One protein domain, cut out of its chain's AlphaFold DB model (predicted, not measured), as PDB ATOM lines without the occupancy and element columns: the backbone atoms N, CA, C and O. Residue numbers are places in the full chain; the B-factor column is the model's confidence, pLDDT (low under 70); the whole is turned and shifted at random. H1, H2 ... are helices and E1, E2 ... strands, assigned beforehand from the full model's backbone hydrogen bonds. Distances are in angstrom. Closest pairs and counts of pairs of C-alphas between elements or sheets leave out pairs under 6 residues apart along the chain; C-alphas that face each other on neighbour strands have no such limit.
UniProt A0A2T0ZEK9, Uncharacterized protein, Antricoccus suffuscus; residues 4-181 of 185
ATOM      1  N   THR A   4     162.452 160.167 192.437       95.38
ATOM      2  CA  THR A   4     161.236 160.922 192.097       95.38
ATOM      3  C   THR A   4     161.497 162.036 191.089       95.38
ATOM      4  O   THR A   4     160.697 162.216 190.182       95.38
ATOM      5  N   ASP A   5     162.645 162.718 191.175       96.69
ATOM      6  CA  ASP A   5     162.999 163.785 190.231       96.69
ATOM      7  C   ASP A   5     163.125 163.233 188.794       96.69
ATOM      8  O   ASP A   5     162.755 163.908 187.836       96.69
ATOM      9  N   VAL A   6     163.625 161.997 188.625       97.44
ATOM     10  CA  VAL A   6     163.720 161.357 187.300       97.44
ATOM     11  C   VAL A   6     162.339 160.977 186.771       97.44
ATOM     12  O   VAL A   6     162.048 161.219 185.598       97.44
ATOM     13  N   ARG A   7     161.467 160.427 187.626       96.38
ATOM     14  CA  ARG A   7     160.079 160.133 187.241       96.38
ATOM     15  C   ARG A   7     159.324 161.410 186.850       96.38
ATOM     16  O   ARG A   7     158.647 161.416 185.824       96.38
ATOM     17  N   ASP A   8     159.528 162.508 187.576       96.88
ATOM     18  CA  ASP A   8     158.947 163.817 187.257       96.88
ATOM     19  C   ASP A   8     159.446 164.359 185.905       96.88
ATOM     20  O   ASP A   8     158.651 164.892 185.122       96.88
ATOM     21  N   ILE A   9     160.737 164.190 185.579       98.06
ATOM     22  CA  ILE A   9     161.287 164.523 184.250       98.06
ATOM     23  C   ILE A   9     160.557 163.733 183.161       98.06
ATOM     24  O   ILE A   9     160.097 164.322 182.184       98.06
ATOM     25  N   ILE A  10     160.403 162.418 183.325       97.56
ATOM     26  CA  ILE A  10     159.710 161.569 182.346       97.56
ATOM     27  C   ILE A  10     158.266 162.042 182.147       97.56
ATOM     28  O   ILE A  10     157.835 162.210 181.010       97.56
ATOM     29  N   GLN A  11     157.539 162.316 183.234       97.06
ATOM     30  CA  GLN A  11     156.132 162.717 183.174       97.06
ATOM     31  C   GLN A  11     155.900 164.118 182.592       97.06
ATOM     32  O   GLN A  11     154.829 164.377 182.045       97.06
ATOM     33  N   SER A  12     156.867 165.027 182.728       97.00
ATOM     34  CA  SER A  12     156.720 166.432 182.319       97.00
ATOM     35  C   SER A  12     157.438 166.795 181.017       97.00
ATOM     36  O   SER A  12     157.121 167.823 180.413       97.00
ATOM     37  N   SER A  13     158.396 165.974 180.577       97.56
ATOM     38  CA  SER A  13     159.185 166.230 179.371       97.56
ATOM     39  C   SER A  13     158.410 165.969 178.081       97.56
ATOM     40  O   SER A  13     157.444 165.209 178.021       97.56
ATOM     41  N   ARG A  14     158.863 166.616 177.010       96.44
ATOM     42  CA  ARG A  14     158.383 166.417 175.642       96.44
ATOM     43  C   ARG A  14     159.441 165.687 174.828       96.44
ATOM     44  O   ARG A  14     160.622 165.861 175.112       96.44
ATOM     45  N   PRO A  15     159.078 164.996 173.733       96.44
ATOM     46  CA  PRO A  15     160.055 164.357 172.847       96.44
ATOM     47  C   PRO A  15     161.174 165.301 172.375       96.44
ATOM     48  O   PRO A  15     162.331 164.904 172.274       96.44
ATOM     49  N   SER A  16     160.860 166.586 172.166       96.94
ATOM     50  CA  SER A  16     161.831 167.624 171.792       96.94
ATOM     51  C   SER A  16     162.940 167.850 172.822       96.94
ATOM     52  O   SER A  16     164.018 168.327 172.460       96.94
ATOM     53  N   ASP A  17     162.697 167.507 174.083       98.38
ATOM     54  CA  ASP A  17     163.637 167.691 175.189       98.38
ATOM     55  C   ASP A  17     164.682 166.571 175.243       98.38
ATOM     56  O   ASP A  17     165.635 166.648 176.016       98.38
ATOM     57  N   TRP A  18     164.547 165.554 174.389       98.06
ATOM     58  CA  TRP A  18     165.429 164.399 174.336       98.06
ATOM     59  C   TRP A  18     166.280 164.401 173.069       98.06
ATOM     60  O   TRP A  18     165.874 164.854 171.994       98.06
ATOM     61  N   ASN A  19     167.509 163.917 173.206       96.62
ATOM     62  CA  ASN A  19     168.357 163.519 172.098       96.62
ATOM     63  C   ASN A  19     168.147 162.024 171.856       96.62
ATOM     64  O   ASN A  19     168.626 161.208 172.643       96.62
ATOM     65  N   TYR A  20     167.416 161.693 170.798       95.44
ATOM     66  CA  TYR A  20     167.048 160.330 170.434       95.44
ATOM     67  C   TYR A  20     168.028 159.741 169.414       95.44
ATOM     68  O   TYR A  20     168.366 160.392 168.428       95.44
ATOM     69  N   VAL A  21     168.463 158.510 169.672       94.00
ATOM     70  CA  VAL A  21     169.290 157.676 168.799       94.00
ATOM     71  C   VAL A  21     168.423 156.498 168.336       94.00
ATOM     72  O   VAL A  21     168.053 155.667 169.175       94.00
ATOM     73  N   PRO A  22     168.043 156.441 167.045       91.00
ATOM     74  CA  PRO A  22     167.111 155.443 166.533       91.00
ATOM     75  C   PRO A  22     167.751 154.077 166.294       91.00
ATOM     76  O   PRO A  22     168.963 153.968 166.115       91.00
ATOM     77  N   CYS A  23     166.908 153.047 166.175       85.19
ATOM     78  CA  CYS A  23     167.340 151.693 165.827       85.19
ATOM     79  C   CYS A  23     167.749 151.510 164.358       85.19
ATOM     80  O   CYS A  23     168.357 150.501 164.003       85.19
ATOM     81  N   TRP A  24     167.447 152.478 163.488       83.62
ATOM     82  CA  TRP A  24     167.825 152.458 162.075       83.62
ATOM     83  C   TRP A  24     168.107 153.868 161.539       83.62
ATOM     84  O   TRP A  24     167.561 154.856 162.027       83.62
ATOM     85  N   GLY A  25     168.943 153.959 160.500       86.19
ATOM     86  CA  GLY A  25     169.264 155.212 159.808       86.19
ATOM     87  C   GLY A  25     170.732 155.620 159.927       86.19
ATOM     88  O   GLY A  25     171.581 154.840 160.348       86.19
ATOM     89  N   SER A  26     171.056 156.849 159.522       84.19
ATOM     90  CA  SER A  26     172.435 157.365 159.569       84.19
ATOM     91  C   SER A  26     172.949 157.602 160.987       84.19
ATOM     92  O   SER A  26     174.157 157.568 161.200       84.19
ATOM     93  N   ASP A  27     172.033 157.811 161.934       84.69
ATOM     94  CA  ASP A  27     172.341 158.147 163.325       84.69
ATOM     95  C   ASP A  27     172.128 156.955 164.278       84.69
ATOM     96  O   ASP A  27     172.122 157.138 165.491       84.69
ATOM     97  N   SER A  28     171.937 155.738 163.746       86.25
ATOM     98  CA  SER A  28     171.746 154.515 164.542       86.25
ATOM     99  C   SER A  28     173.059 153.852 164.965       86.25
ATOM    100  O   SER A  28     174.098 154.035 164.326       86.25
ATOM    101  N   GLY A  29     173.006 153.013 166.000       79.06
ATOM    102  CA  GLY A  29     174.129 152.188 166.440       79.06
ATOM    103  C   GLY A  29     173.763 151.271 167.613       79.06
ATOM    104  O   GLY A  29     172.667 151.394 168.157       79.06
ATOM    105  N   PRO A  30     174.668 150.359 168.008       79.56
ATOM    106  CA  PRO A  30     174.450 149.487 169.160       79.56
ATOM    107  C   PRO A  30     174.246 150.312 170.432       79.56
ATOM    108  O   PRO A  30     174.975 151.278 170.682       79.56
ATOM    109  N   SER A  31     173.292 149.905 171.270       86.25
ATOM    110  CA  SER A  31     173.094 150.562 172.565       86.25
ATOM    111  C   SER A  31     174.119 150.135 173.606       86.25
ATOM    112  O   SER A  31     174.334 150.849 174.590       86.25
ATOM    113  N   TYR A  32     174.723 148.956 173.416       86.75
ATOM    114  CA  TYR A  32     175.551 148.274 174.412       86.75
ATOM    115  C   TYR A  32     174.819 148.037 175.749       86.75
ATOM    116  O   TYR A  32     175.448 147.762 176.774       86.75
ATOM    117  N   ARG A  33     173.480 148.121 175.754       89.00
ATOM    118  CA  ARG A  33     172.607 147.785 176.884       89.00
ATOM    119  C   ARG A  33     172.020 146.404 176.626       89.00
ATOM    120  O   ARG A  33     170.934 146.273 176.068       89.00
ATOM    121  N   THR A  34     172.796 145.384 176.978       90.06
ATOM    122  CA  THR A  34     172.591 144.021 176.483       90.06
ATOM    123  C   THR A  34     172.055 143.082 177.560       90.06
ATOM    124  O   THR A  34     172.338 143.238 178.752       90.06
ATOM    125  N   LYS A  35     171.305 142.065 177.133       87.50
ATOM    126  CA  LYS A  35     171.048 140.844 177.900       87.50
ATOM    127  C   LYS A  35     171.559 139.634 177.126       87.50
ATOM    128  O   LYS A  35     171.578 139.610 175.896       87.50
ATOM    129  N   TRP A  36     171.932 138.612 177.881       87.88
ATOM    130  CA  TRP A  36     172.286 137.306 177.352       87.88
ATOM    131  C   TRP A  36     171.224 136.309 177.770       87.88
ATOM    132  O   TRP A  36     170.874 136.236 178.948       87.88
ATOM    133  N   GLU A  37     170.726 135.538 176.816       84.88
ATOM    134  CA  GLU A  37     169.678 134.560 177.063       84.88
ATOM    135  C   GLU A  37     170.061 133.212 176.464       84.88
ATOM    136  O   GLU A  37     170.684 133.118 175.405       84.88
ATOM    137  N   LYS A  38     169.722 132.144 177.182       83.00
ATOM    138  CA  LYS A  38     169.889 130.784 176.689       83.00
ATOM    139  C   LYS A  38     168.676 130.443 175.836       83.00
ATOM    140  O   LYS A  38     167.567 130.430 176.357       83.00
ATOM    141  N   MET A  39     168.899 130.055 174.587       79.75
ATOM    142  CA  MET A  39     167.852 129.482 173.742       79.75
ATOM    143  C   MET A  39     168.161 128.036 173.372       79.75
ATOM    144  O   MET A  39     169.304 127.573 173.451       79.75
ATOM    145  N   THR A  40     167.115 127.315 172.981       80.50
ATOM    146  CA  THR A  40     167.247 125.981 172.395       80.50
ATOM    147  C   THR A  40     167.331 126.132 170.881       80.50
ATOM    148  O   THR A  40     166.361 126.536 170.245       80.50
ATOM    149  N   GLY A  41     168.497 125.830 170.319       78.38
ATOM    150  CA  GLY A  41     168.740 125.822 168.883       78.38
ATOM    151  C   GLY A  41     168.241 124.539 168.203       78.38
ATOM    152  O   GLY A  41     167.709 123.625 168.853       78.38
ATOM    153  N   PRO A  42     168.422 124.430 166.876       78.38
ATOM    154  CA  PRO A  42     168.086 123.224 166.125       78.38
ATOM    155  C   PRO A  42     168.754 121.977 166.725       78.38
ATOM    156  O   PRO A  42     169.921 122.002 167.104       78.38
ATOM    157  N   ASN A  43     168.032 120.855 166.774       85.75
ATOM    158  CA  ASN A  43     168.498 119.588 167.365       85.75
ATOM    159  C   ASN A  43     168.751 119.626 168.886       85.75
ATOM    160  O   ASN A  43     169.540 118.832 169.393       85.75
ATOM    161  N   SER A  44     168.055 120.496 169.629       82.69
ATOM    162  CA  SER A  44     168.167 120.599 171.097       82.69
ATOM    163  C   SER A  44     169.552 121.024 171.601       82.69
ATOM    164  O   SER A  44     169.904 120.762 172.754       82.69
ATOM    165  N   THR A  45     170.352 121.677 170.757       87.62
ATOM    166  CA  THR A  45     171.575 122.347 171.205       87.62
ATOM    167  C   THR A  45     171.214 123.606 171.986       87.62
ATOM    168  O   THR A  45     170.128 124.163 171.834       87.62
ATOM    169  N   TRP A  46     172.112 124.066 172.854       84.25
ATOM    170  CA  TRP A  46     171.948 125.371 173.490       84.25
ATOM    171  C   TRP A  46     172.736 126.421 172.729       84.25
ATOM    172  O   TRP A  46     173.900 126.205 172.394       84.25
ATOM    173  N   GLU A  47     172.101 127.562 172.506       86.12
ATOM    174  CA  GLU A  47     172.702 128.737 171.892       86.12
ATOM    175  C   GLU A  47     172.665 129.900 172.881       86.12
ATOM    176  O   GLU A  47     171.722 130.043 173.667       86.12
ATOM    177  N   LEU A  48     173.710 130.726 172.844       86.69
ATOM    178  CA  LEU A  48     173.765 131.969 173.597       86.69
ATOM    179  C   LEU A  48     173.273 133.094 172.690       86.69
ATOM    180  O   LEU A  48     173.956 133.468 171.738       86.69
ATOM    181  N   HIS A  49     172.090 133.613 172.990       85.38
ATOM    182  CA  HIS A  49     171.492 134.711 172.252       85.38
ATOM    183  C   HIS A  49     171.834 136.036 172.915       85.38
ATOM    184  O   HIS A  49     171.797 136.178 174.140       85.38
ATOM    185  N   HIS A  50     172.188 136.995 172.071       88.00
ATOM    186  CA  HIS A  50     172.445 138.373 172.442       88.00
ATOM    187  C   HIS A  50     171.224 139.205 172.070       88.00
ATOM    188  O   HIS A  50     170.792 139.181 170.919       88.00
ATOM    189  N   GLN A  51     170.694 139.948 173.032       89.44
ATOM    190  CA  GLN A  51     169.622 140.912 172.816       89.44
ATOM    191  C   GLN A  51     170.077 142.254 173.379       89.44
ATOM    192  O   GLN A  51     170.791 142.301 174.383       89.44
ATOM    193  N   GLU A  52     169.666 143.345 172.755       91.44
ATOM    194  CA  GLU A  52     169.959 144.688 173.237       91.44
ATOM    195  C   GLU A  52     168.771 145.608 173.008       91.44
ATOM    196  O   GLU A  52     167.892 145.312 172.200       91.44
ATOM    197  N   HIS A  53     168.747 146.721 173.735       94.25
ATOM    198  CA  HIS A  53     167.873 147.825 173.358       94.25
ATOM    199  C   HIS A  53     168.346 148.378 172.023       94.25
ATOM    200  O   HIS A  53     169.542 148.591 171.833       94.25
ATOM    201  N   ASP A  54     167.429 148.618 171.106       91.62
ATOM    202  CA  ASP A  54     167.728 149.170 169.787       91.62
ATOM    203  C   ASP A  54     167.475 150.689 169.743       91.62
ATOM    204  O   ASP A  54     167.919 151.363 168.820       91.62
ATOM    205  N   HIS A  55     166.848 151.252 170.779       94.25
ATOM    206  CA  HIS A  55     166.618 152.685 170.929       94.25
ATOM    207  C   HIS A  55     167.264 153.231 172.203       94.25
ATOM    208  O   HIS A  55     167.216 152.597 173.261       94.25
ATOM    209  N   ILE A  56     167.809 154.450 172.129       96.38
ATOM    210  CA  ILE A  56     168.291 155.199 173.299       96.38
ATOM    211  C   ILE A  56     167.846 156.656 173.201       96.38
ATOM    212  O   ILE A  56     167.855 157.252 172.124       96.38
ATOM    213  N   ALA A  57     167.538 157.276 174.336       97.25
ATOM    214  CA  ALA A  57     167.382 158.720 174.427       97.25
ATOM    215  C   ALA A  57     168.118 159.294 175.641       97.25
ATOM    216  O   ALA A  57     168.122 158.694 176.712       97.25
ATOM    217  N   ALA A  58     168.713 160.476 175.489       97.81
ATOM    218  CA  ALA A  58     169.303 161.240 176.589       97.81
ATOM    219  C   ALA A  58     168.549 162.557 176.784       97.81
ATOM    220  O   ALA A  58     168.291 163.272 175.812       97.81
ATOM    221  N   TYR A  59     168.195 162.889 178.023       98.62
ATOM    222  CA  TYR A  59     167.503 164.135 178.335       98.62
ATOM    223  C   TYR A  59     168.466 165.315 178.139       98.62
ATOM    224  O   TYR A  59     169.516 165.384 178.775       98.62
ATOM    225  N   LYS A  60     168.158 166.245 177.226       98.50
ATOM    226  CA  LYS A  60     169.086 167.326 176.837       98.50
ATOM    227  C   LYS A  60     169.486 168.232 178.011       98.50
ATOM    228  O   LYS A  60     170.661 168.596 178.067       98.50
ATOM    229  N   PRO A  61     168.577 168.612 178.936       98.31
ATOM    230  CA  PRO A  61     168.947 169.444 180.083       98.31
ATOM    231  C   PRO A  61     169.825 168.737 181.126       98.31
ATOM    232  O   PRO A  61     170.604 169.408 181.798       98.31
ATOM    233  N   ASP A  62     169.720 167.411 181.255       97.88
ATOM    234  CA  ASP A  62     170.562 166.597 182.138       97.88
ATOM    235  C   ASP A  62     170.843 165.234 181.491       97.88
ATOM    236  O   ASP A  62     170.064 164.289 181.611       97.88
ATOM    237  N   VAL A  63     171.995 165.137 180.821       97.56
ATOM    238  CA  VAL A  63     172.429 163.932 180.092       97.56
ATOM    239  C   VAL A  63     172.712 162.733 181.002       97.56
ATOM    240  O   VAL A  63     172.954 161.634 180.504       97.56
ATOM    241  N   GLY A  64     172.691 162.923 182.326       97.88
ATOM    242  CA  GLY A  64     172.707 161.825 183.280       97.88
ATOM    243  C   GLY A  64     171.424 160.996 183.232       97.88
ATOM    244  O   GLY A  64     171.479 159.814 183.567       97.88
ATOM    245  N   VAL A  65     170.297 161.577 182.802       98.56
ATOM    246  CA  VAL A  65     169.017 160.880 182.630       98.56
ATOM    247  C   VAL A  65     168.924 160.323 181.213       98.56
ATOM    248  O   VAL A  65     168.874 161.073 180.232       98.56
ATOM    249  N   THR A  66     168.877 158.998 181.095       98.19
ATOM    250  CA  THR A  66     168.749 158.324 179.794       98.19
ATOM    251  C   THR A  66     167.678 157.243 179.821       98.19
ATOM    252  O   THR A  66     167.431 156.641 180.862       98.19
ATOM    253  N   LEU A  67     167.091 156.964 178.663       98.25
ATOM    254  CA  LEU A  67     166.156 155.869 178.417       98.25
ATOM    255  C   LEU A  67     166.764 154.902 177.403       98.25
ATOM    256  O   LEU A  67     167.450 155.348 176.483       98.25
ATOM    257  N   ALA A  68     166.476 153.612 177.531       97.44
ATOM    258  CA  ALA A  68     166.699 152.638 176.465       97.44
ATOM    259  C   ALA A  68     165.476 151.724 176.333       97.44
ATOM    260  O   ALA A  68     164.887 151.355 177.348       97.44
ATOM    261  N   TRP A  69     165.071 151.405 175.104       96.44
ATOM    262  CA  TRP A  69     163.913 150.541 174.848       96.44
ATOM    263  C   TRP A  69     164.085 149.686 173.587       96.44
ATOM    264  O   TRP A  69     165.041 149.855 172.828       96.44
ATOM    265  N   GLY A  70     163.146 148.753 173.405       92.81
ATOM    266  CA  GLY A  70     163.052 147.844 172.259       92.81
ATOM    267  C   GLY A  70     163.858 146.546 172.382       92.81
ATOM    268  O   GLY A  70     163.832 145.704 171.487       92.81
ATOM    269  N   MET A  71     164.456 146.289 173.552       93.12
ATOM    270  CA  MET A  71     164.917 144.947 173.921       93.12
ATOM    271  C   MET A  71     163.719 144.044 174.262       93.12
ATOM    272  O   MET A  71     162.960 144.380 175.179       93.12
ATOM    273  N   PRO A  72     163.524 142.896 173.586       90.56
ATOM    274  CA  PRO A  72     162.343 142.067 173.797       90.56
ATOM    275  C   PRO A  72     162.395 141.344 175.148       90.56
ATOM    276  O   PRO A  72     163.464 140.935 175.621       90.56
ATOM    277  N   MET A  73     161.229 141.160 175.777       87.50
ATOM    278  CA  MET A  73     161.110 140.454 177.061       87.50
ATOM    279  C   MET A  73     161.619 139.014 176.952       87.50
ATOM    280  O   MET A  73     162.399 138.577 177.800       87.50
ATOM    281  N   TYR A  74     161.283 138.342 175.852       78.31
ATOM    282  CA  TYR A  74     161.720 136.989 175.513       78.31
ATOM    283  C   TYR A  74     162.483 136.984 174.196       78.31
ATOM    284  O   TYR A  74     162.263 137.848 173.349       78.31
ATOM    285  N   ALA A  75     163.396 136.032 174.028       65.19
ATOM    286  CA  ALA A  75     164.172 135.921 172.798       65.19
ATOM    287  C   ALA A  75     163.367 135.318 171.625       65.19
ATOM    288  O   ALA A  75     163.679 135.590 170.467       65.19
ATOM    289  N   ASP A  76     162.315 134.549 171.905       63.53
ATOM    290  CA  ASP A  76     161.319 134.065 170.953       63.53
ATOM    291  C   ASP A  76     159.975 134.788 171.128       63.53
ATOM    292  O   ASP A  76     159.533 135.108 172.232       63.53
ATOM    293  N   ASN A  77     159.291 135.042 170.005       52.91
ATOM    294  CA  ASN A  77     157.886 135.433 170.035       52.91
ATOM    295  C   ASN A  77     157.119 134.300 170.726       52.91
ATOM    296  O   ASN A  77     156.955 133.239 170.132       52.91
ATOM    297  N   HIS A  78     156.671 134.511 171.964       56.50
ATOM    298  CA  HIS A  78     155.779 133.592 172.664       56.50
ATOM    299  C   HIS A  78     154.325 133.909 172.273       56.50
ATOM    300  O   HIS A  78     153.713 134.782 172.894       56.50
ATOM    301  N   PRO A  79     153.730 133.213 171.280       51.22
ATOM    302  CA  PRO A  79     152.345 133.455 170.858       51.22
ATOM    303  C   PRO A  79     151.324 133.200 171.979       51.22
ATOM    304  O   PRO A  79     150.199 133.692 171.924       51.22
ATOM    305  N   GLU A  80     151.717 132.454 173.015       52.38
ATOM    306  CA  GLU A  80     150.880 132.129 174.174       52.38
ATOM    307  C   GLU A  80     150.617 133.332 175.093       52.38
ATOM    308  O   GLU A  80     149.714 133.285 175.925       52.38
ATOM    309  N   MET A  81     151.349 134.437 174.923       59.72
ATOM    310  CA  MET A  81     151.116 135.677 175.663       59.72
ATOM    311  C   MET A  81     150.317 136.660 174.820       59.72
ATOM    312  O   MET A  81     150.741 137.785 174.597       59.72
ATOM    313  N   THR A  82     149.152 136.248 174.335       69.50
ATOM    314  CA  THR A  82     148.198 137.183 173.731       69.50
ATOM    315  C   THR A  82     147.219 137.619 174.826       69.50
ATOM    316  O   THR A  82     146.415 136.794 175.264       69.50
ATOM    317  N   PRO A  83     147.288 138.858 175.351       76.38
ATOM    318  CA  PRO A  83     146.394 139.295 176.413       76.38
ATOM    319  C   PRO A  83     144.999 139.463 175.837       76.38
ATOM    320  O   PRO A  83     144.849 140.068 174.785       76.38
ATOM    321  N   ASP A  84     143.965 139.042 176.546       85.94
ATOM    322  CA  ASP A  84     142.581 139.183 176.073       85.94
ATOM    323  C   ASP A  84     142.113 140.645 175.895       85.94
ATOM    324  O   ASP A  84     141.136 140.906 175.199       85.94
ATOM    325  N   TRP A  85     142.812 141.641 176.459       87.88
ATOM    326  CA  TRP A  85     142.531 143.042 176.139       87.88
ATOM    327  C   TRP A  85     142.806 143.356 174.663       87.88
ATOM    328  O   TRP A  85     142.237 144.324 174.145       87.88
ATOM    329  N   ILE A  86     143.608 142.533 173.973       87.44
ATOM    330  CA  ILE A  86     143.837 142.658 172.535       87.44
ATOM    331  C   ILE A  86     142.601 142.320 171.709       87.44
ATOM    332  O   ILE A  86     142.485 142.820 170.598       87.44
ATOM    333  N   ASP A  87     141.631 141.568 172.246       88.81
ATOM    334  CA  ASP A  87     140.384 141.241 171.534       88.81
ATOM    335  C   ASP A  87     139.608 142.509 171.147       88.81
ATOM    336  O   ASP A  87     138.783 142.525 170.230       88.81
ATOM    337  N   LYS A  88     139.905 143.627 171.820       90.44
ATOM    338  CA  LYS A  88     139.373 144.943 171.479       90.44
ATOM    339  C   LYS A  88     139.941 145.480 170.167       90.44
ATOM    340  O   LYS A  88     139.332 146.399 169.626       90.44
ATOM    341  N   PHE A  89     141.025 144.928 169.629       90.69
ATOM    342  CA  PHE A  89     141.757 145.347 168.432       90.69
ATOM    343  C   PHE A  89     141.740 144.248 167.346       90.69
ATOM    344  O   PHE A  89     142.757 143.622 167.072       90.69
ATOM    345  N   PRO A  90     140.611 144.040 166.643       84.75
ATOM    346  CA  PRO A  90     140.433 142.928 165.701       84.75
ATOM    347  C   PRO A  90     141.273 143.030 164.416       84.75
ATOM    348  O   PRO A  90     141.201 142.140 163.577       84.75
ATOM    349  N   LEU A  91     141.992 144.139 164.224       86.56
ATOM    350  CA  LEU A  91     142.884 144.369 163.083       86.56
ATOM    351  C   LEU A  91     144.364 144.309 163.480       86.56
ATOM    352  O   LEU A  91     145.198 144.611 162.637       86.56
ATOM    353  N   VAL A  92     144.670 144.005 164.747       85.56
ATOM    354  CA  VAL A  92     146.051 143.844 165.202       85.56
ATOM    355  C   VAL A  92     146.483 142.408 164.958       85.56
ATOM    356  O   VAL A  92     145.883 141.478 165.497       85.56
ATOM    357  N   ASP A  93     147.525 142.245 164.150       81.88
ATOM    358  CA  ASP A  93     148.064 140.940 163.764       81.88
ATOM    359  C   ASP A  93     149.120 140.448 164.765       81.88
ATOM    360  O   ASP A  93     149.394 139.249 164.856       81.88
ATOM    361  N   SER A  94     149.742 141.366 165.513       83.88
ATOM    362  CA  SER A  94     150.837 141.041 166.428       83.88
ATOM    363  C   SER A  94     150.926 141.966 167.640       83.88
ATOM    364  O   SER A  94     150.745 143.183 167.546       83.88
ATOM    365  N   VAL A  95     151.277 141.371 168.784       87.19
ATOM    366  CA  VAL A  95     151.652 142.076 170.014       87.19
ATOM    367  C   VAL A  95     152.994 141.545 170.483       87.19
ATOM    368  O   VAL A  95     153.161 140.342 170.677       87.19
ATOM    369  N   SER A  96     153.938 142.452 170.695       88.38
ATOM    370  CA  SER A  96     155.272 142.131 171.203       88.38
ATOM    371  C   SER A  96     155.538 142.871 172.509       88.38
ATOM    372  O   SER A  96     154.997 143.952 172.733       88.38
ATOM    373  N   TYR A  97     156.369 142.286 173.371       91.50
ATOM    374  CA  TYR A  97     156.670 142.789 174.714       91.50
ATOM    375  C   TYR A  97     158.124 143.194 174.811       91.50
ATOM    376  O   TYR A  97     159.010 142.413 174.459       91.50
ATOM    377  N   TYR A  98     158.367 144.375 175.354       93.50
ATOM    378  CA  TYR A  98     159.693 144.963 175.402       93.50
ATOM    379  C   TYR A  98     159.941 145.638 176.744       93.50
ATOM    380  O   TYR A  98     159.010 146.070 177.424       93.50
ATOM    381  N   PHE A  99     161.214 145.739 177.111       95.81
ATOM    382  CA  PHE A  99     161.653 146.512 178.267       95.81
ATOM    383  C   PHE A  99     161.797 147.996 177.919       95.81
ATOM    384  O   PHE A  99     162.261 148.335 176.829       95.81
ATOM    385  N   ILE A 100     161.485 148.863 178.880       97.69
ATOM    386  CA  ILE A 100     161.950 150.253 178.929       97.69
ATOM    387  C   ILE A 100     162.813 150.394 180.173       97.69
ATOM    388  O   ILE A 100     162.333 150.200 181.289       97.69
ATOM    389  N   ASP A 101     164.074 150.756 179.983       98.12
ATOM    390  CA  ASP A 101     165.011 151.004 181.068       98.12
ATOM    391  C   ASP A 101     165.218 152.497 181.261       98.12
ATOM    392  O   ASP A 101     165.552 153.218 180.317       98.12
ATOM    393  N   VAL A 102     165.091 152.941 182.508       98.25
ATOM    394  CA  VAL A 102     165.423 154.299 182.929       98.25
ATOM    395  C   VAL A 102     166.748 154.269 183.661       98.25
ATOM    396  O   VAL A 102     166.946 153.496 184.603       98.25
ATOM    397  N   PHE A 103     167.655 155.148 183.254       97.94
ATOM    398  CA  PHE A 103     168.980 155.242 183.835       97.94
ATOM    399  C   PHE A 103     169.227 156.616 184.441       97.94
ATOM    400  O   PHE A 103     168.812 157.640 183.897       97.94
ATOM    401  N   TRP A 104     170.011 156.620 185.517       98.06
ATOM    402  CA  TRP A 104     170.673 157.812 186.024       98.06
ATOM    403  C   TRP A 104     172.175 157.551 186.146       98.06
ATOM    404  O   TRP A 104     172.595 156.577 186.772       98.06
ATOM    405  N   ASN A 105     172.989 158.391 185.505       97.19
ATOM    406  CA  ASN A 105     174.448 158.245 185.424       97.19
ATOM    407  C   ASN A 105     174.898 156.839 184.985       97.19
ATOM    408  O   ASN A 105     175.883 156.288 185.474       97.19
ATOM    409  N   GLY A 106     174.154 156.250 184.045       95.12
ATOM    410  CA  GLY A 106     174.462 154.958 183.439       95.12
ATOM    411  C   GLY A 106     174.009 153.724 184.225       95.12
ATOM    412  O   GLY A 106     174.071 152.628 183.659       95.12
ATOM    413  N   SER A 107     173.513 153.883 185.455       96.38
ATOM    414  CA  SER A 107     172.893 152.814 186.248       96.38
ATOM    415  C   SER A 107     171.398 152.727 185.966       96.38
ATOM    416  O   SER A 107     170.737 153.760 185.936       96.38
ATOM    417  N   VAL A 108     170.865 151.513 185.795       96.75
ATOM    418  CA  VAL A 108     169.410 151.285 185.737       96.75
ATOM    419  C   VAL A 108     168.829 151.626 187.105       96.75
ATOM    420  O   VAL A 108     169.254 151.050 188.107       96.75
ATOM    421  N   ILE A 109     167.892 152.568 187.141       97.31
ATOM    422  CA  ILE A 109     167.183 152.969 188.362       97.31
ATOM    423  C   ILE A 109     165.707 152.582 188.326       97.31
ATOM    424  O   ILE A 109     165.109 152.440 189.383       97.31
ATOM    425  N   ASP A 110     165.140 152.393 187.133       96.88
ATOM    426  CA  ASP A 110     163.770 151.929 186.932       96.88
ATOM    427  C   ASP A 110     163.707 151.045 185.682       96.88
ATOM    428  O   ASP A 110     164.505 151.213 184.752       96.88
ATOM    429  N   ARG A 111     162.759 150.111 185.656       96.81
ATOM    430  CA  ARG A 111     162.497 149.244 184.507       96.81
ATOM    431  C   ARG A 111     161.016 148.928 184.441       96.81
ATOM    432  O   ARG A 111     160.464 148.388 185.395       96.81
ATOM    433  N   ASP A 112     160.426 149.170 183.280       96.25
ATOM    434  CA  ASP A 112     159.039 148.824 182.999       96.25
ATOM    435  C   ASP A 112     158.923 147.967 181.738       96.25
ATOM    436  O   ASP A 112     159.884 147.788 180.980       96.25
ATOM    437  N   LEU A 113     157.729 147.429 181.523       94.81
ATOM    438  CA  LEU A 113     157.367 146.695 180.325       94.81
ATOM    439  C   LEU A 113     156.331 147.475 179.528       94.81
ATOM    440  O   LEU A 113     155.411 148.096 180.059       94.81
ATOM    441  N   TYR A 114     156.450 147.381 178.214       95.12
ATOM    442  CA  TYR A 114     155.464 147.912 177.292       95.12
ATOM    443  C   TYR A 114     155.177 146.900 176.194       95.12
ATOM    444  O   TYR A 114     155.940 145.963 175.945       95.12
ATOM    445  N   THR A 115     154.034 147.096 175.557       93.06
ATOM    446  CA  THR A 115     153.591 146.321 174.412       93.06
ATOM    447  C   THR A 115     153.678 147.158 173.153       93.06
ATOM    448  O   THR A 115     153.470 148.369 173.189       93.06
ATOM    449  N   VAL A 116     153.974 146.508 172.037       91.50
ATOM    450  CA  VAL A 116     153.956 147.113 170.709       91.50
ATOM    451  C   VAL A 116     152.943 146.362 169.866       91.50
ATOM    452  O   VAL A 116     153.100 145.164 169.640       91.50
ATOM    453  N   MET A 117     151.918 147.073 169.400       88.62
ATOM    454  CA  MET A 117     150.924 146.545 168.463       88.62
ATOM    455  C   MET A 117     151.350 146.867 167.030       88.62
ATOM    456  O   MET A 117     151.589 148.038 166.716       88.62
ATOM    457  N   ASP A 118     151.478 145.842 166.182       83.94
ATOM    458  CA  ASP A 118     151.854 145.929 164.756       83.94
ATOM    459  C   ASP A 118     153.054 146.836 164.446       83.94
ATOM    460  O   ASP A 118     153.108 147.493 163.404       83.94
ATOM    461  N   SER A 119     154.032 146.897 165.355       80.44
ATOM    462  CA  SER A 119     155.201 147.788 165.243       80.44
ATOM    463  C   SER A 119     154.858 149.290 165.157       80.44
ATOM    464  O   SER A 119     155.617 150.059 164.568       80.44
ATOM    465  N   ARG A 120     153.702 149.721 165.691       81.75
ATOM    466  CA  ARG A 120     153.176 151.092 165.508       81.75
ATOM    467  C   ARG A 120     152.719 151.801 166.770       81.75
ATOM    468  O   ARG A 120     152.874 153.012 166.854       81.75
ATOM    469  N   THR A 121     152.093 151.097 167.704       90.31
ATOM    470  CA  THR A 121     151.536 151.739 168.903       90.31
ATOM    471  C   THR A 121     152.132 151.105 170.133       90.31
ATOM    472  O   THR A 121     151.993 149.898 170.334       90.31
ATOM    473  N   TYR A 122     152.809 151.923 170.934       94.56
ATOM    474  CA  TYR A 122     153.464 151.463 172.147       94.56
ATOM    475  C   TYR A 122     152.508 151.736 173.301       94.56
ATOM    476  O   TYR A 122     152.120 152.878 173.499       94.56
ATOM    477  N   LEU A 123     152.095 150.718 174.048       95.56
ATOM    478  CA  LEU A 123     151.194 150.859 175.193       95.56
ATOM    479  C   LEU A 123     151.859 150.304 176.452       95.56
ATOM    480  O   LEU A 123     152.577 149.309 176.348       95.56
ATOM    481  N   PRO A 124     151.611 150.876 177.643       96.25
ATOM    482  CA  PRO A 124     152.097 150.274 178.882       96.25
ATOM    483  C   PRO A 124     151.578 148.838 179.020       96.25
ATOM    484  O   PRO A 124     150.438 148.550 178.644       96.25
ATOM    485  N   LEU A 125     152.397 147.937 179.565       94.00
ATOM    486  CA  LEU A 125     151.918 146.611 179.941       94.00
ATOM    487  C   LEU A 125     151.064 146.750 181.213       94.00
ATOM    488  O   LEU A 125     151.584 147.197 182.235       94.00
ATOM    489  N   PRO A 126     149.767 146.393 181.194       93.94
ATOM    490  CA  PRO A 126     148.934 146.543 182.376       93.94
ATOM    491  C   PRO A 126     149.211 145.460 183.420       93.94
ATOM    492  O   PRO A 126     149.485 144.303 183.094       93.94
ATOM    493  N   ASN A 127     148.987 145.811 184.681       91.12
ATOM    494  CA  ASN A 127     148.925 144.862 185.782       91.12
ATOM    495  C   ASN A 127     147.522 144.229 185.845       91.12
ATOM    496  O   ASN A 127     146.529 144.955 185.972       91.12
ATOM    497  N   PRO A 128     147.384 142.896 185.743       90.19
ATOM    498  CA  PRO A 128     146.098 142.236 185.931       90.19
ATOM    499  C   PRO A 128     145.715 142.217 187.415       90.19
ATOM    500  O   PRO A 128     146.466 141.723 188.255       90.19
ATOM    501  N   ILE A 129     144.515 142.699 187.730       90.38
ATOM    502  CA  ILE A 129     143.922 142.598 189.064       90.38
ATOM    503  C   ILE A 129     142.919 141.453 189.064       90.38
ATOM    504  O   ILE A 129     142.008 141.413 188.233       90.38
ATOM    505  N   TYR A 130     143.083 140.519 189.996       87.00
ATOM    506  CA  TYR A 130     142.234 139.340 190.136       87.00
ATOM    507  C   TYR A 130     141.319 139.483 191.344       87.00
ATOM    508  O   TYR A 130     141.723 140.005 192.380       87.00
ATOM    509  N   ASN A 131     140.089 138.988 191.227       81.50
ATOM    510  CA  ASN A 131     139.166 138.989 192.352       81.50
ATOM    511  C   ASN A 131     139.549 137.886 193.358       81.50
ATOM    512  O   ASN A 131     139.365 136.696 193.091       81.50
ATOM    513  N   GLU A 132     140.045 138.288 194.530       68.56
ATOM    514  CA  GLU A 132     140.499 137.391 195.605       68.56
ATOM    515  C   GLU A 132     139.365 136.593 196.279       68.56
ATOM    516  O   GLU A 132     139.625 135.635 197.002       68.56
ATOM    517  N   THR A 133     138.093 136.938 196.037       63.94
ATOM    518  CA  THR A 133     136.944 136.203 196.607       63.94
ATOM    519  C   THR A 133     136.620 134.899 195.872       63.94
ATOM    520  O   THR A 133     135.751 134.139 196.307       63.94
ATOM    521  N   ALA A 134     137.323 134.594 194.776       58.62
ATOM    522  CA  ALA A 134     137.199 133.324 194.076       58.62
ATOM    523  C   ALA A 134     137.841 132.187 194.894       58.62
ATOM    524  O   ALA A 134     139.054 131.995 194.901       58.62
ATOM    525  N   VAL A 135     137.016 131.397 195.584       49.38
ATOM    526  CA  VAL A 135     137.453 130.170 196.267       49.38
ATOM    527  C   VAL A 135     137.732 129.083 195.216       49.38
ATOM    528  O   VAL A 135     136.802 128.472 194.693       49.38
ATOM    529  N   GLY A 136     139.009 128.846 194.893       57.06
ATOM    530  CA  GLY A 136     139.467 127.830 193.929       57.06
ATOM    531  C   GLY A 136     140.583 128.333 192.999       57.06
ATOM    532  O   GLY A 136     140.945 129.502 193.028       57.06
ATOM    533  N   SER A 137     141.144 127.462 192.151       53.91
ATOM    534  CA  SER A 137     142.307 127.751 191.283       53.91
ATOM    535  C   SER A 137     142.006 128.604 190.036       53.91
ATOM    536  O   SER A 137     142.748 128.546 189.059       53.91
ATOM    537  N   THR A 138     140.920 129.378 190.031       60.66
ATOM    538  CA  THR A 138     140.502 130.199 188.882       60.66
ATOM    539  C   THR A 138     139.940 131.531 189.366       60.66
ATOM    540  O   THR A 138     138.738 131.786 189.270       60.66
ATOM    541  N   ALA A 139     140.799 132.384 189.927       66.25
ATOM    542  CA  ALA A 139     140.434 133.777 190.134       66.25
ATOM    543  C   ALA A 139     140.193 134.430 188.766       66.25
ATOM    544  O   ALA A 139     141.082 134.462 187.916       66.25
ATOM    545  N   ALA A 140     138.972 134.911 188.529       76.00
ATOM    546  CA  ALA A 140     138.674 135.683 187.332       76.00
ATOM    547  C   ALA A 140     139.393 137.036 187.431       76.00
ATOM    548  O   ALA A 140     139.332 137.697 188.475       76.00
ATOM    549  N   ARG A 141     140.074 137.453 186.355       86.62
ATOM    550  CA  ARG A 141     140.631 138.807 186.278       86.62
ATOM    551  C   ARG A 141     139.472 139.802 186.298       86.62
ATOM    552  O   ARG A 141     138.575 139.729 185.465       86.62
ATOM    553  N   GLU A 142     139.511 140.727 187.242       87.38
ATOM    554  CA  GLU A 142     138.513 141.778 187.402       87.38
ATOM    555  C   GLU A 142     138.778 142.932 186.432       87.38
ATOM    556  O   GLU A 142     137.878 143.371 185.718       87.38
ATOM    557  N   ARG A 143     140.026 143.411 186.383       90.69
ATOM    558  CA  ARG A 143     140.429 144.552 185.554       90.69
ATOM    559  C   ARG A 143     141.927 144.551 185.262       90.69
ATOM    560  O   ARG A 143     142.676 143.720 185.767       90.69
ATOM    561  N   TYR A 144     142.333 145.503 184.435       94.19
ATOM    562  CA  TYR A 144     143.719 145.834 184.141       94.19
ATOM    563  C   TYR A 144     144.018 147.229 184.669       94.19
ATOM    564  O   TYR A 144     143.223 148.135 184.426       94.19
ATOM    565  N   GLU A 145     145.139 147.396 185.359       95.38
ATOM    566  CA  GLU A 145     145.581 148.678 185.905       95.38
ATOM    567  C   GLU A 145     146.888 149.138 185.271       95.38
ATOM    568  O   GLU A 145     147.784 148.337 185.009       95.38
ATOM    569  N   VAL A 146     146.994 150.446 185.053       96.81
ATOM    570  CA  VAL A 146     148.233 151.132 184.674       96.81
ATOM    571  C   VAL A 146     148.379 152.386 185.521       96.81
ATOM    572  O   VAL A 146     147.393 153.052 185.834       96.81
ATOM    573  N   THR A 147     149.605 152.724 185.894       96.94
ATOM    574  CA  THR A 147     149.895 153.955 186.640       96.94
ATOM    575  C   THR A 147     150.036 155.160 185.708       96.94
ATOM    576  O   THR A 147     150.321 155.024 184.513       96.94
ATOM    577  N   HIS A 148     149.901 156.369 186.257       95.94
ATOM    578  CA  HIS A 148     150.206 157.604 185.526       95.94
ATOM    579  C   HIS A 148     151.636 157.626 184.971       95.94
ATOM    580  O   HIS A 148     151.860 158.096 183.853       95.94
ATOM    581  N   TYR A 149     152.596 157.101 185.729       96.56
ATOM    582  CA  TYR A 149     153.986 156.997 185.316       96.56
ATOM    583  C   TYR A 149     154.173 156.020 184.149       96.56
ATOM    584  O   TYR A 149     154.778 156.397 183.149       96.56
ATOM    585  N   GLN A 150     153.586 154.820 184.222       97.50
ATOM    586  CA  GLN A 150     153.610 153.831 183.134       97.50
ATOM    587  C   GLN A 150     153.090 154.407 181.818       97.50
ATOM    588  O   GLN A 150     153.715 154.260 180.767       97.50
ATOM    589  N   VAL A 151     151.954 155.107 181.882       97.44
ATOM    590  CA  VAL A 151     151.367 155.770 180.713       97.44
ATOM    591  C   VAL A 151     152.301 156.849 180.169       97.44
ATOM    592  O   VAL A 151     152.491 156.926 178.956       97.44
ATOM    593  N   ALA A 152     152.891 157.675 181.035       97.44
ATOM    594  CA  ALA A 152     153.801 158.733 180.610       97.44
ATOM    595  C   ALA A 152     155.084 158.182 179.974       97.44
ATOM    596  O   ALA A 152     155.493 158.663 178.918       97.44
ATOM    597  N   LEU A 153     155.684 157.150 180.572       98.06
ATOM    598  CA  LEU A 153     156.888 156.502 180.064       98.06
ATOM    599  C   LEU A 153     156.636 155.859 178.693       98.06
ATOM    600  O   LEU A 153     157.369 156.145 177.746       98.06
ATOM    601  N   ALA A 154     155.567 155.065 178.562       97.38
ATOM    602  CA  ALA A 154     155.184 154.437 177.296       97.38
ATOM    603  C   ALA A 154     154.863 155.477 176.208       97.38
ATOM    604  O   ALA A 154     155.297 155.330 175.065       97.38
ATOM    605  N   ARG A 155     154.155 156.559 176.556       97.31
ATOM    606  CA  ARG A 155     153.863 157.656 175.620       97.31
ATOM    607  C   ARG A 155     155.131 158.355 175.151       97.31
ATOM    608  O   ARG A 155     155.267 158.656 173.968       97.31
ATOM    609  N   LEU A 156     156.061 158.620 176.063       97.69
ATOM    610  CA  LEU A 156     157.308 159.283 175.716       97.69
ATOM    611  C   LEU A 156     158.091 158.461 174.683       97.69
ATOM    612  O   LEU A 156     158.469 159.007 173.648       97.69
ATOM    613  N   VAL A 157     158.269 157.153 174.905       96.75
ATOM    614  CA  VAL A 157     158.979 156.293 173.940       96.75
ATOM    615  C   VAL A 157     158.201 156.092 172.633       96.75
ATOM    616  O   VAL A 157     158.820 156.085 171.570       96.75
ATOM    617  N   ASN A 158     156.860 156.036 172.676       95.44
ATOM    618  CA  ASN A 158     156.000 156.033 171.483       95.44
ATOM    619  C   ASN A 158     156.300 157.242 170.586       95.44
ATOM    620  O   ASN A 158     156.532 157.117 169.385       95.44
ATOM    621  N   ASN A 159     156.338 158.426 171.195       94.69
ATOM    622  CA  ASN A 159     156.519 159.674 170.472       94.69
ATOM    623  C   ASN A 159     157.963 159.868 169.996       94.69
ATOM    624  O   ASN A 159     158.179 160.422 168.918       94.69
ATOM    625  N   LEU A 160     158.956 159.401 170.763       94.69
ATOM    626  CA  LEU A 160     160.358 159.389 170.329       94.69
ATOM    627  C   LEU A 160     160.558 158.497 169.096       94.69
ATOM    628  O   LEU A 160     161.308 158.866 168.198       94.69
ATOM    629  N   ALA A 161     159.819 157.390 168.993       89.94
ATOM    630  CA  ALA A 161     159.785 156.535 167.807       89.94
ATOM    631  C   ALA A 161     158.987 157.132 166.617       89.94
ATOM    632  O   ALA A 161     158.777 156.457 165.611       89.94
ATOM    633  N   ASN A 162     158.590 158.411 166.688       83.31
ATOM    634  CA  ASN A 162     157.793 159.136 165.688       83.31
ATOM    635  C   ASN A 162     156.375 158.580 165.458       83.31
ATOM    636  O   ASN A 162     155.796 158.780 164.386       83.31
ATOM    637  N   HIS A 163     155.786 157.917 166.451       78.88
ATOM    638  CA  HIS A 163     154.369 157.558 166.421       78.88
ATOM    639  C   HIS A 163     153.508 158.721 166.951       78.88
ATOM    640  O   HIS A 163     153.947 159.490 167.804       78.88
ATOM    641  N   GLN A 164     152.293 158.901 166.415       75.94
ATOM    642  CA  GLN A 164     151.443 160.048 166.763       75.94
ATOM    643  C   GLN A 164     150.745 159.861 168.118       75.94
ATOM    644  O   GLN A 164     150.192 158.798 168.399       75.94
ATOM    645  N   ASP A 165     150.679 160.932 168.916       74.19
ATOM    646  CA  ASP A 165     149.973 160.961 170.210       74.19
ATOM    647  C   ASP A 165     148.492 160.566 170.095       74.19
ATOM    648  O   ASP A 165     147.958 159.858 170.947       74.19
ATOM    649  N   THR A 166     147.823 160.992 169.020       71.12
ATOM    650  CA  THR A 166     146.406 160.684 168.791       71.12
ATOM    651  C   THR A 166     146.148 159.188 168.664       71.12
ATOM    652  O   THR A 166     145.099 158.719 169.105       71.12
ATOM    653  N   ASP A 167     147.098 158.443 168.100       85.44
ATOM    654  CA  ASP A 167     146.985 156.994 167.944       85.44
ATOM    655  C   ASP A 167     147.199 156.298 169.292       85.44
ATOM    656  O   ASP A 167     146.464 155.369 169.631       85.44
ATOM    657  N   PHE A 168     148.138 156.803 170.103       93.19
ATOM    658  CA  PHE A 168     148.371 156.323 171.465       93.19
ATOM    659  C   PHE A 168     147.128 156.499 172.344       93.19
ATOM    660  O   PHE A 168     146.684 155.542 172.974       93.19
ATOM    661  N   ASP A 169     146.528 157.693 172.369       93.88
ATOM    662  CA  ASP A 169     145.363 157.983 173.217       93.88
ATOM    663  C   ASP A 169     144.131 157.169 172.833       93.88
ATOM    664  O   ASP A 169     143.423 156.643 173.697       93.88
ATOM    665  N   GLN A 170     143.865 157.042 171.531       92.75
ATOM    666  CA  GLN A 170     142.759 156.225 171.044       92.75
ATOM    667  C   GLN A 170     142.962 154.753 171.398       92.75
ATOM    668  O   GLN A 170     142.021 154.100 171.856       92.75
ATOM    669  N   ALA A 171     144.181 154.241 171.224       93.06
ATOM    670  CA  ALA A 171     144.511 152.875 171.581       93.06
ATOM    671  C   ALA A 171     144.399 152.646 173.094       93.06
ATOM    672  O   ALA A 171     143.673 151.744 173.509       93.06
ATOM    673  N   LEU A 172     145.013 153.494 173.923       95.38
ATOM    674  CA  LEU A 172     144.946 153.385 175.379       95.38
ATOM    675  C   LEU A 172     143.494 153.416 175.871       95.38
ATOM    676  O   LEU A 172     143.089 152.530 176.620       95.38
ATOM    677  N   ASN A 173     142.669 154.347 175.390       95.00
ATOM    678  CA  ASN A 173     141.248 154.395 175.754       95.00
ATOM    679  C   ASN A 173     140.501 153.121 175.341       95.00
ATOM    680  O   ASN A 173     139.670 152.606 176.091       95.00
ATOM    681  N   ARG A 174     140.818 152.577 174.162       95.00
ATOM    682  CA  ARG A 174     140.216 151.340 173.662       95.00
ATOM    683  C   ARG A 174     140.576 150.131 174.521       95.00
ATOM    684  O   ARG A 174     139.727 149.258 174.674       95.00
ATOM    685  N   THR A 175     141.761 150.088 175.135       93.81
ATOM    686  CA  THR A 175     142.138 148.997 176.056       93.81
ATOM    687  C   THR A 175     141.223 148.900 177.279       93.81
ATOM    688  O   THR A 175     140.997 147.803 177.792       93.81
ATOM    689  N   GLY A 176     140.647 150.019 177.735       94.62
ATOM    690  CA  GLY A 176     139.862 150.097 178.967       94.62
ATOM    691  C   GLY A 176     140.666 149.830 180.245       94.62
ATOM    692  O   GLY A 176     140.083 149.350 181.215       94.62
ATOM    693  N   PHE A 177     141.980 150.080 180.243       95.94
ATOM    694  CA  PHE A 177     142.788 150.018 181.461       95.94
ATOM    695  C   PHE A 177     142.318 151.064 182.476       95.94
ATOM    696  O   PHE A 177     142.022 152.208 182.126       95.94
ATOM    697  N   ALA A 178     142.256 150.669 183.742       95.75
ATOM    698  CA  ALA A 178     142.011 151.575 184.846       95.75
ATOM    699  C   ALA A 178     143.306 152.328 185.168       95.75
ATOM    700  O   ALA A 178     144.341 151.722 185.445       95.75
ATOM    701  N   LEU A 179     143.238 153.656 185.113       96.25
ATOM    702  CA  LEU A 179     144.340 154.517 185.510       96.25
ATOM    703  C   LEU A 179     144.337 154.657 187.032       96.25
ATOM    704  O   LEU A 179     143.321 155.047 187.611       96.25
ATOM    705  N   VAL A 180     145.459 154.326 187.660       95.94
ATOM    706  CA  VAL A 180     145.640 154.410 189.111       95.94
ATOM    707  C   VAL A 180     146.802 155.329 189.463       95.94
ATOM    708  O   VAL A 180     147.668 155.625 188.630       95.94
ATOM    709  N   ASP A 181     146.817 155.788 190.712       92.00
ATOM    710  CA  ASP A 181     147.923 156.577 191.234       92.00
ATOM    711  C   ASP A 181     149.236 155.796 191.145       92.00
ATOM    712  O   ASP A 181     149.276 154.563 191.221       92.00
TER     713      ASP A 181
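AT A GLANCE: This is residues 4 to 181 of the 185 residues of an uncharacterized protein of Antricoccus suffuscus (UniProt A0A2T0ZEK9). A curled sheet of six strands, like part of a barrel, wraps round the helix H3, with H4 packed beside its edge strand E8 and H1 crossing over E5 and E6. The hairpin of E2 and E3 reaches far out from this body, while E9, E10 and E11 make a smaller sheet beside it. The printed part has 178 residues, mixed in class, in the order H1 E1 E2 E3 E4 E5 H2 E6 E7 E8 E9 E10 H3 H4 E11. The large sheet runs E1 E4 E5 E6 E7 E8, antiparallel, and the small one E9 E10 E11, mixed. The whole is compact, radius of gyration of the C-alphas 17.5 A, spanning 51 by 48 by 32 A.

HOW THE PARTS SIT: Start at H1, residues 4 to 12, then find E1, residues 18 to 21, antiparallel to E4, residues 55 to 59, with N 19 and O 58 2.8 A apart, within hydrogen-bond range. The hairpin E2, residues 34 to 40, and E3, residues 46 to 52, has N 35 and O 51 at 2.8 A; E3 runs on into E4 at 35 degrees. E4 makes a hairpin with E5, residues 65 to 72, N 57 and O 67 at 2.9 A. E5 is antiparallel to E6, residues 95 to 104, N 68 and O 101 at 3.0 A. E6, E7, residues 107 to 117, and E8, residues 121 to 124, form a meander, each strand the antiparallel neighbour of the one before: N 100 and O 112 lie 2.9 A apart, N 115 and O 123 2.8 A. E7 bends by 65 degrees at residue 110. E9, residues 127 to 130, makes a hairpin with E10, residues 141 to 147, N 127 and O 145 at 2.8 A. E10, H3, residues 148 to 160, H4, residues 165 to 175, and E11, residues 178 to 180, form a strand-helix-strand unit, parallel strands joined through helices, with a right-handed crossover; N 146 and O 178 are 3.0 A apart. H1 and H3 lie on the same face of the strongly twisted large sheet and make two layers with it, helices on one face of a sheet. H1 touches H3, C-alphas of Gln 11 and Ala 152 closest at 5.3 A. H4 only grazes the sheet; H2, residues 84 to 88, touches H4, C-alphas of Trp 85 and Thr 175 closest at 6.0 A. H1, H3 and H4 have every O i to N i+4 pair within range; H2 has 0 of 1, but 2 of 2 O i to N i+3.

IN THESE COORDINATES: Find C-alpha 4 at (161.236, 160.922, 192.097), where H1 begins. E6 spans 29.4 A, E7 29.0 A and H3 18.4 A. E11 ends at C-alpha 180, (145.640, 154.410, 189.111).

THE WHOLE: The C-alphas of Ser 26 and Val 135 are farthest apart, 57.5 A. The printed part has no cut; E1 to E2 and E5 to H2 are long links. Residues 75 to 82 and 132 to 139 have pLDDT under 70.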